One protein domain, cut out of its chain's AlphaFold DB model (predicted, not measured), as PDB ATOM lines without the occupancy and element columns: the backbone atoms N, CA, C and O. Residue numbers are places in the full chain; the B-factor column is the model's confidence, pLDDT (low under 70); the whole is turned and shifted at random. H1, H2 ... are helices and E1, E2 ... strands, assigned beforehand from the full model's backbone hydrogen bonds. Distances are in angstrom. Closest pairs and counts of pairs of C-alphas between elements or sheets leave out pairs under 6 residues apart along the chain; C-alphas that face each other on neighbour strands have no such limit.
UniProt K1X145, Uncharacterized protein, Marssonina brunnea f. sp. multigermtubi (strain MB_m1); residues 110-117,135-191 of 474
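This is residues 110 to 117 and 135 to 191 of the 474 residues of an uncharacterized protein of Marssonina brunnea f. sp. multigermtubi (strain MB_m1) (UniProt K1X145). There is little regular structure here: three very short helices, H1, H2 and H3, are set in a core of loops, with the short strand E1 out to one side. Residues 110 to 117 and residues 189 to 191 lie at opposite ends of the longest axis. The printed part has 65 residues, 16 of them in named elements, mostly helix, in the order E1, H1, H2, H3. It is compact, with a radius of gyration of the C-alphas of 11.1 A and spans of 36 by 27 by 21 A.

E1 is residues 137 to 139, from C-alpha 137 at (127.455, 121.667, 93.155), 6.7 A long. H1 is residues 149 to 152, 5.1 A; H2 is 173 to 177, 6.2 A; H3 is 185 to 188, 6.0 A, ending at C-alpha 188 (103.838, 112.348, 93.581).

E1 pairs with no named strand and is apart from H1, H2 and H3. Residues 142 to 143 pair briefly with 162 to 163, antiparallel. H1 and H2 only just touch, with 3 pairs of C-alphas within 8 A, the closest being Cys 151 and Ser 174 at 7.1 A. H1 and H3 are close but not clearly touching, their closest C-alphas, Leu 149 and Ser 185, 6.0 A apart. In H2 every O i to N i+4 pair is within hydrogen-bond range; H1 and H3 are too short for one.

The farthest C-alphas, Gly 113 and Gly 191, are 36.2 A apart. Residues 118 to 134 are not printed; C-alphas 117 and 135 are 11.9 A apart across this cut. The link from H1 to H2 is long, 20 residues. pLDDT is under 70 at 116 to 117, 135 to 139 and 189 to 191.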
ATOM      1  N   TRP A 110     121.056 124.686 106.943       88.06
ATOM      2  CA  TRP A 110     121.268 123.506 107.782       88.06
ATOM      3  C   TRP A 110     120.308 123.520 108.976       88.06
ATOM      4  O   TRP A 110     119.862 124.582 109.415       88.06
ATOM      5  N   ARG A 111     119.954 122.343 109.499       88.25
ATOM      6  CA  ARG A 111     119.251 122.273 110.791       88.25
ATOM      7  C   ARG A 111     120.196 122.598 111.935       88.25
ATOM      8  O   ARG A 111     121.373 122.249 111.893       88.25
ATOM      9  N   GLU A 112     119.643 123.191 112.986       88.50
ATOM     10  CA  GLU A 112     120.349 123.356 114.253       88.50
ATOM     11  C   GLU A 112     120.857 121.998 114.761       88.50
ATOM     12  O   GLU A 112     120.174 120.977 114.660       88.50
ATOM     13  N   GLY A 113     122.104 121.970 115.228       86.50
ATOM     14  CA  GLY A 113     122.792 120.745 115.647       86.50
ATOM     15  C   GLY A 113     123.401 119.910 114.511       86.50
ATOM     16  O   GLY A 113     124.296 119.110 114.774       86.50
ATOM     17  N   ILE A 114     123.012 120.123 113.248       80.94
ATOM     18  CA  ILE A 114     123.665 119.501 112.087       80.94
ATOM     19  C   ILE A 114     124.750 120.457 111.587       80.94
ATOM     20  O   ILE A 114     124.487 121.366 110.802       80.94
ATOM     21  N   ARG A 115     125.988 120.274 112.061       72.88
ATOM     22  CA  ARG A 115     127.125 121.056 111.554       72.88
ATOM     23  C   ARG A 115     127.422 120.688 110.099       72.88
ATOM     24  O   ARG A 115     127.450 119.509 109.748       72.88
ATOM     25  N   ALA A 116     127.691 121.699 109.275       68.19
ATOM     26  CA  ALA A 116     128.264 121.508 107.948       68.19
ATOM     27  C   ALA A 116     129.606 120.774 108.099       68.19
ATOM     28  O   ALA A 116     130.526 121.301 108.721       68.19
ATOM     29  N   GLY A 117     129.695 119.542 107.592       66.00
ATOM     30  CA  GLY A 117     130.876 118.695 107.770       66.00
ATOM     31  C   GLY A 117     130.910 117.874 109.063       66.00
ATOM     32  O   GLY A 117     131.967 117.343 109.391       66.00
ATOM     33  N   CYS A 135     132.878 117.994  95.896       51.88
ATOM     34  CA  CYS A 135     132.297 119.335  95.939       51.88
ATOM     35  C   CYS A 135     130.822 119.221  95.538       51.88
ATOM     36  O   CYS A 135     130.507 118.723  94.454       51.88
ATOM     37  N   LEU A 136     129.913 119.634  96.420       57.72
ATOM     38  CA  LEU A 136     128.484 119.561  96.148       57.72
ATOM     39  C   LEU A 136     128.065 120.813  95.373       57.72
ATOM     40  O   LEU A 136     127.719 121.841  95.953       57.72
ATOM     41  N   LEU A 137     128.126 120.723  94.044       55.56
ATOM     42  CA  LEU A 137     127.455 121.667  93.155       55.56
ATOM     43  C   LEU A 137     125.953 121.406  93.236       55.56
ATOM     44  O   LEU A 137     125.479 120.344  92.832       55.56
ATOM     45  N   ALA A 138     125.203 122.365  93.770       62.09
ATOM     46  CA  ALA A 138     123.753 122.275  93.835       62.09
ATOM     47  C   ALA A 138     123.143 123.207  92.787       62.09
ATOM     48  O   ALA A 138     123.483 124.385  92.689       62.09
ATOM     49  N   THR A 139     122.207 122.692  92.001       62.62
ATOM     50  CA  THR A 139     121.290 123.545  91.251       62.62
ATOM     51  C   THR A 139     120.346 124.244  92.230       62.62
ATOM     52  O   THR A 139     119.942 123.675  93.248       62.62
ATOM     53  N   ARG A 140     120.027 125.515  91.964       76.06
ATOM     54  CA  ARG A 140     119.108 126.296  92.797       76.06
ATOM     55  C   ARG A 140     117.707 125.703  92.673       76.06
ATOM     56  O   ARG A 140     117.113 125.787  91.609       76.06
ATOM     57  N   GLY A 141     117.212 125.107  93.751       87.19
ATOM     58  CA  GLY A 141     115.804 124.740  93.885       87.19
ATOM     59  C   GLY A 141     114.999 125.821  94.596       87.19
ATOM     60  O   GLY A 141     115.555 126.734  95.216       87.19
ATOM     61  N   GLU A 142     113.683 125.686  94.533       90.25
ATOM     62  CA  GLU A 142     112.736 126.525  95.254       90.25
ATOM     63  C   GLU A 142     112.425 125.925  96.625       90.25
ATOM     64  O   GLU A 142     112.385 124.700  96.808       90.25
ATOM     65  N   ILE A 143     112.232 126.798  97.618       92.75
ATOM     66  CA  ILE A 143     111.752 126.367  98.930       92.75
ATOM     67  C   ILE A 143     110.277 126.030  98.775       92.75
ATOM     68  O   ILE A 143     109.467 126.892  98.450       92.75
ATOM     69  N   GLN A 144     109.937 124.779  99.042       94.62
ATOM     70  CA  GLN A 144     108.567 124.310  98.959       94.62
ATOM     71  C   GLN A 144     107.769 124.864 100.137       94.62
ATOM     72  O   GLN A 144     108.166 124.683 101.291       94.62
ATOM     73  N   GLN A 145     106.640 125.519  99.844       94.94
ATOM     74  CA  GLN A 145     105.732 126.052 100.864       94.94
ATOM     75  C   GLN A 145     105.233 124.935 101.792       94.94
ATOM     76  O   GLN A 145     105.188 125.109 103.007       94.94
ATOM     77  N   ASN A 146     104.940 123.766 101.213       95.81
ATOM     78  CA  ASN A 146     104.577 122.555 101.938       95.81
ATOM     79  C   ASN A 146     105.744 121.552 101.891       95.81
ATOM     80  O   ASN A 146     105.994 120.951 100.841       95.81
ATOM     81  N   PRO A 147     106.485 121.348 102.996       96.31
ATOM     82  CA  PRO A 147     107.595 120.404 103.009       96.31
ATOM     83  C   PRO A 147     107.098 118.968 102.816       96.31
ATOM     84  O   PRO A 147     106.009 118.602 103.254       96.31
ATOM     85  N   CYS A 148     107.924 118.102 102.215       96.50
ATOM     86  CA  CYS A 148     107.564 116.685 102.122       96.50
ATOM     87  C   CYS A 148     107.433 116.044 103.515       96.50
ATOM     88  O   CYS A 148     108.105 116.469 104.454       96.50
ATOM     89  N   LEU A 149     106.668 114.953 103.634       96.56
ATOM     90  CA  LEU A 149     106.445 114.219 104.892       96.56
ATOM     91  C   LEU A 149     107.754 113.881 105.629       96.56
ATOM     92  O   LEU A 149     107.833 113.970 106.850       96.56
ATOM     93  N   SER A 150     108.814 113.523 104.901       95.31
ATOM     94  CA  SER A 150     110.119 113.236 105.512       95.31
ATOM     95  C   SER A 150     110.797 114.497 106.069       95.31
ATOM     96  O   SER A 150     111.379 114.451 107.151       95.31
ATOM     97  N   CYS A 151     110.706 115.627 105.365       95.56
ATOM     98  CA  CYS A 151     111.284 116.900 105.806       95.56
ATOM     99  C   CYS A 151     110.469 117.557 106.927       95.56
ATOM    100  O   CYS A 151     111.066 118.123 107.841       95.56
ATOM    101  N   ALA A 152     109.140 117.447 106.887       96.44
ATOM    102  CA  ALA A 152     108.245 117.908 107.948       96.44
ATOM    103  C   ALA A 152     108.567 117.220 109.285       96.44
ATOM    104  O   ALA A 152     108.675 117.877 110.311       96.44
ATOM    105  N   ASN A 153     108.865 115.916 109.243       95.62
ATOM    106  CA  ASN A 153     109.294 115.122 110.402       95.62
ATOM    107  C   ASN A 153     110.757 115.346 110.826       95.62
ATOM    108  O   ASN A 153     111.297 114.586 111.626       95.62
ATOM    109  N   GLY A 154     111.457 116.307 110.226       93.94
ATOM    110  CA  GLY A 154     112.843 116.597 110.574       93.94
ATOM    111  C   GLY A 154     113.885 115.582 110.103       93.94
ATOM    112  O   GLY A 154     115.040 115.676 110.499       93.94
ATOM    113  N   ARG A 155     113.536 114.644 109.211       89.81
ATOM    114  CA  ARG A 155     114.448 113.579 108.741       89.81
ATOM    115  C   ARG A 155     115.399 114.007 107.613       89.81
ATOM    116  O   ARG A 155     115.878 113.168 106.854       89.81
ATOM    117  N   GLY A 156     115.657 115.304 107.472       88.31
ATOM    118  CA  GLY A 156     116.517 115.877 106.436       88.31
ATOM    119  C   GLY A 156     117.656 116.694 107.033       88.31
ATOM    120  O   GLY A 156     117.540 117.208 108.139       88.31
ATOM    121  N   LYS A 157     118.744 116.845 106.278       87.75
ATOM    122  CA  LYS A 157     119.909 117.644 106.692       87.75
ATOM    123  C   LYS A 157     119.617 119.147 106.717       87.75
ATOM    124  O   LYS A 157     120.206 119.888 107.501       87.75
ATOM    125  N   PHE A 158     118.686 119.578 105.871       91.69
ATOM    126  CA  PHE A 158     118.292 120.973 105.747       91.69
ATOM    127  C   PHE A 158     117.070 121.292 106.612       91.69
ATOM    128  O   PHE A 158     116.180 120.449 106.797       91.69
ATOM    129  N   SER A 159     117.034 122.513 107.145       93.50
ATOM    130  CA  SER A 159     115.918 123.062 107.918       93.50
ATOM    131  C   SER A 159     114.705 123.351 107.044       93.50
ATOM    132  O   SER A 159     113.580 123.249 107.524       93.50
ATOM    133  N   VAL A 160     114.913 123.586 105.747       93.81
ATOM    134  CA  VAL A 160     113.838 123.789 104.769       93.81
ATOM    135  C   VAL A 160     113.813 122.675 103.720       93.81
ATOM    136  O   VAL A 160     114.821 122.023 103.439       93.81
ATOM    137  N   CYS A 161     112.642 122.441 103.128       94.56
ATOM    138  CA  CYS A 161     112.481 121.492 102.033       94.56
ATOM    139  C   CYS A 161     112.693 122.217 100.699       94.56
ATOM    140  O   CYS A 161     111.893 123.072 100.331       94.56
ATOM    141  N   VAL A 162     113.779 121.897  99.992       93.00
ATOM    142  CA  VAL A 162     114.113 122.498  98.690       93.00
ATOM    143  C   VAL A 162     113.923 121.457  97.595       93.00
ATOM    144  O   VAL A 162     114.524 120.381  97.677       93.00
ATOM    145  N   ALA A 163     113.116 121.763  96.586       93.19
ATOM    146  CA  ALA A 163     112.917 120.915  95.413       93.19
ATOM    147  C   ALA A 163     113.170 121.712  94.132       93.19
ATOM    148  O   ALA A 163     113.089 122.938  94.127       93.19
ATOM    149  N   LEU A 164     113.540 121.006  93.069       90.75
ATOM    150  CA  LEU A 164     113.745 121.582  91.750       90.75
ATOM    151  C   LEU A 164     113.076 120.666  90.731       90.75
ATOM    152  O   LEU A 164     113.444 119.494  90.626       90.75
ATOM    153  N   ASP A 165     112.113 121.214  90.004       89.50
ATOM    154  CA  ASP A 165     111.285 120.454  89.073       89.50
ATOM    155  C   ASP A 165     112.129 119.864  87.939       89.50
ATOM    156  O   ASP A 165     113.047 120.501  87.414       89.50
ATOM    157  N   GLY A 166     111.857 118.606  87.586       87.94
ATOM    158  CA  GLY A 166     112.633 117.860  86.589       87.94
ATOM    159  C   GLY A 166     114.008 117.370  87.068       87.94
ATOM    160  O   GLY A 166     114.683 116.638  86.342       87.94
ATOM    161  N   PHE A 167     114.429 117.697  88.295       88.00
ATOM    162  CA  PHE A 167     115.664 117.191  88.898       88.00
ATOM    163  C   PHE A 167     115.374 116.122  89.954       88.00
ATOM    164  O   PHE A 167     114.288 116.038  90.521       88.00
ATOM    165  N   PHE A 168     116.351 115.241  90.190       88.44
ATOM    166  CA  PHE A 168     116.268 114.150  91.176       88.44
ATOM    167  C   PHE A 168     114.993 113.290  91.081       88.44
ATOM    168  O   PHE A 168     114.561 112.701  92.073       88.44
ATOM    169  N   LYS A 169     114.392 113.199  89.884       91.06
ATOM    170  CA  LYS A 169     113.109 112.516  89.653       91.06
ATOM    171  C   LYS A 169     111.997 113.043  90.585       91.06
ATOM    172  O   LYS A 169     111.266 112.230  91.152       91.06
ATOM    173  N   GLY A 170     111.953 114.359  90.819       91.12
ATOM    174  CA  GLY A 170     110.972 115.041  91.677       91.12
ATOM    175  C   GLY A 170     111.248 114.937  93.186       91.12
ATOM    176  O   GLY A 170     110.388 115.236  94.016       91.12
ATOM    177  N   ALA A 171     112.426 114.452  93.598       94.06
ATOM    178  CA  ALA A 171     112.792 114.380  95.013       94.06
ATOM    179  C   ALA A 171     113.430 115.690  95.506       94.06
ATOM    180  O   ALA A 171     114.289 116.273  94.849       94.06
ATOM    181  N   CYS A 172     113.074 116.119  96.720       94.25
ATOM    182  CA  CYS A 172     113.740 117.251  97.362       94.25
ATOM    183  C   CYS A 172     115.201 116.924  97.726       94.25
ATOM    184  O   CYS A 172     115.554 115.763  97.976       94.25
ATOM    185  N   ALA A 173     116.030 117.963  97.844       92.31
ATOM    186  CA  ALA A 173     117.461 117.843  98.118       92.31
ATOM    187  C   ALA A 173     117.756 117.044  99.403       92.31
ATOM    188  O   ALA A 173     118.615 116.164  99.409       92.31
ATOM    189  N   SER A 174     116.991 117.267 100.475       92.00
ATOM    190  CA  SER A 174     117.138 116.527 101.740       92.00
ATOM    191  C   SER A 174     116.923 115.017 101.579       92.00
ATOM    192  O   SER A 174     117.717 114.218 102.078       92.00
ATOM    193  N   CYS A 175     115.868 114.604 100.871       94.00
ATOM    194  CA  CYS A 175     115.572 113.185 100.652       94.00
ATOM    195  C   CYS A 175     116.618 112.531  99.744       94.00
ATOM    196  O   CYS A 175     117.017 111.391  99.997       94.00
ATOM    197  N   GLN A 176     117.091 113.260  98.731       92.50
ATOM    198  CA  GLN A 176     118.155 112.801  97.846       92.50
ATOM    199  C   GLN A 176     119.454 112.548  98.623       92.50
ATOM    200  O   GLN A 176     120.008 111.455  98.532       92.50
ATOM    201  N   LEU A 177     119.894 113.502  99.450       86.88
ATOM    202  CA  LEU A 177     121.124 113.366 100.242       86.88
ATOM    203  C   LEU A 177     121.038 112.301 101.337       86.88
ATOM    204  O   LEU A 177     122.053 111.730 101.719       86.88
ATOM    205  N   SER A 178     119.840 111.987 101.831       87.44
ATOM    206  CA  SER A 178     119.651 110.850 102.743       87.44
ATOM    207  C   SER A 178     119.701 109.474 102.051       87.44
ATOM    208  O   SER A 178     119.551 108.452 102.720       87.44
ATOM    209  N   GLY A 179     119.840 109.427 100.718       90.88
ATOM    210  CA  GLY A 179     119.791 108.188  99.937       90.88
ATOM    211  C   GLY A 179     118.400 107.548  99.881       90.88
ATOM    212  O   GLY A 179     118.272 106.357  99.603       90.88
ATOM    213  N   ARG A 180     117.334 108.313 100.164       93.06
ATOM    214  CA  ARG A 180     115.943 107.826 100.202       93.06
ATOM    215  C   ARG A 180     115.000 108.675  99.334       93.06
ATOM    216  O   ARG A 180     113.932 109.072  99.810       93.06
ATOM    217  N   PRO A 181     115.319 108.919  98.047       94.06
ATOM    218  CA  PRO A 181     114.489 109.759  97.178       94.06
ATOM    219  C   PRO A 181     113.073 109.201  96.976       94.06
ATOM    220  O   PRO A 181     112.117 109.962  96.866       94.06
ATOM    221  N   ASN A 182     112.902 107.876  97.024       94.38
ATOM    222  CA  ASN A 182     111.600 107.218  96.859       94.38
ATOM    223  C   ASN A 182     110.609 107.477  98.010       94.38
ATOM    224  O   ASN A 182     109.431 107.180  97.861       94.38
ATOM    225  N   ARG A 183     111.062 108.026  99.148       93.69
ATOM    226  CA  ARG A 183     110.198 108.408 100.284       93.69
ATOM    227  C   ARG A 183     109.811 109.891 100.270       93.69
ATOM    228  O   ARG A 183     109.204 110.383 101.222       93.69
ATOM    229  N   CYS A 184     110.206 110.627  99.233       95.25
ATOM    230  CA  CYS A 184     109.853 112.029  99.087       95.25
ATOM    231  C   CYS A 184     108.402 112.147  98.609       95.25
ATOM    232  O   CYS A 184     108.093 111.751  97.491       95.25
ATOM    233  N   SER A 185     107.516 112.712  99.432       95.00
ATOM    234  CA  SER A 185     106.100 112.873  99.073       95.00
ATOM    235  C   SER A 185     105.843 113.942  98.006       95.00
ATOM    236  O   SER A 185     104.797 113.898  97.375       95.00
ATOM    237  N   ILE A 186     106.795 114.851  97.756       92.25
ATOM    238  CA  ILE A 186     106.707 115.852  96.672       92.25
ATOM    239  C   ILE A 186     106.694 115.181  95.293       92.25
ATOM    240  O   ILE A 186     105.983 115.622  94.398       92.25
ATOM    241  N   LYS A 187     107.399 114.049  95.155       85.38
ATOM    242  CA  LYS A 187     107.550 113.305  93.896       85.38
ATOM    243  C   LYS A 187     106.213 112.901  93.258       85.38
ATOM    244  O   LYS A 187     106.176 112.555  92.084       85.38
ATOM    245  N   LYS A 188     105.122 112.888  94.026       72.12
ATOM    246  CA  LYS A 188     103.838 112.348  93.581       72.12
ATOM    247  C   LYS A 188     103.009 113.293  92.702       72.12
ATOM    248  O   LYS A 188     102.087 112.799  92.070       72.12
ATOM    249  N   ASN A 189     103.336 114.586  92.609       60.84
ATOM    250  CA  ASN A 189     102.388 115.563  92.049       60.84
ATOM    251  C   ASN A 189     102.733 116.108  90.651       60.84
ATOM    252  O   ASN A 189     101.905 116.790  90.053       60.84
ATOM    253  N   GLU A 190     103.904 115.798  90.084       62.59
ATOM    254  CA  GLU A 190     104.289 116.352  88.769       62.59
ATOM    255  C   GLU A 190     103.454 115.784  87.602       62.59
ATOM    256  O   GLU A 190     103.345 116.417  86.553       62.59
ATOM    257  N   GLY A 191     102.819 114.620  87.783       60.66
ATOM    258  CA  GLY A 191     102.008 113.978  86.742       60.66
ATOM    259  C   GLY A 191     100.623 114.593  86.532       60.66
ATOM    260  O   GLY A 191     100.042 114.407  85.469       60.66
TER     261      GLY A 191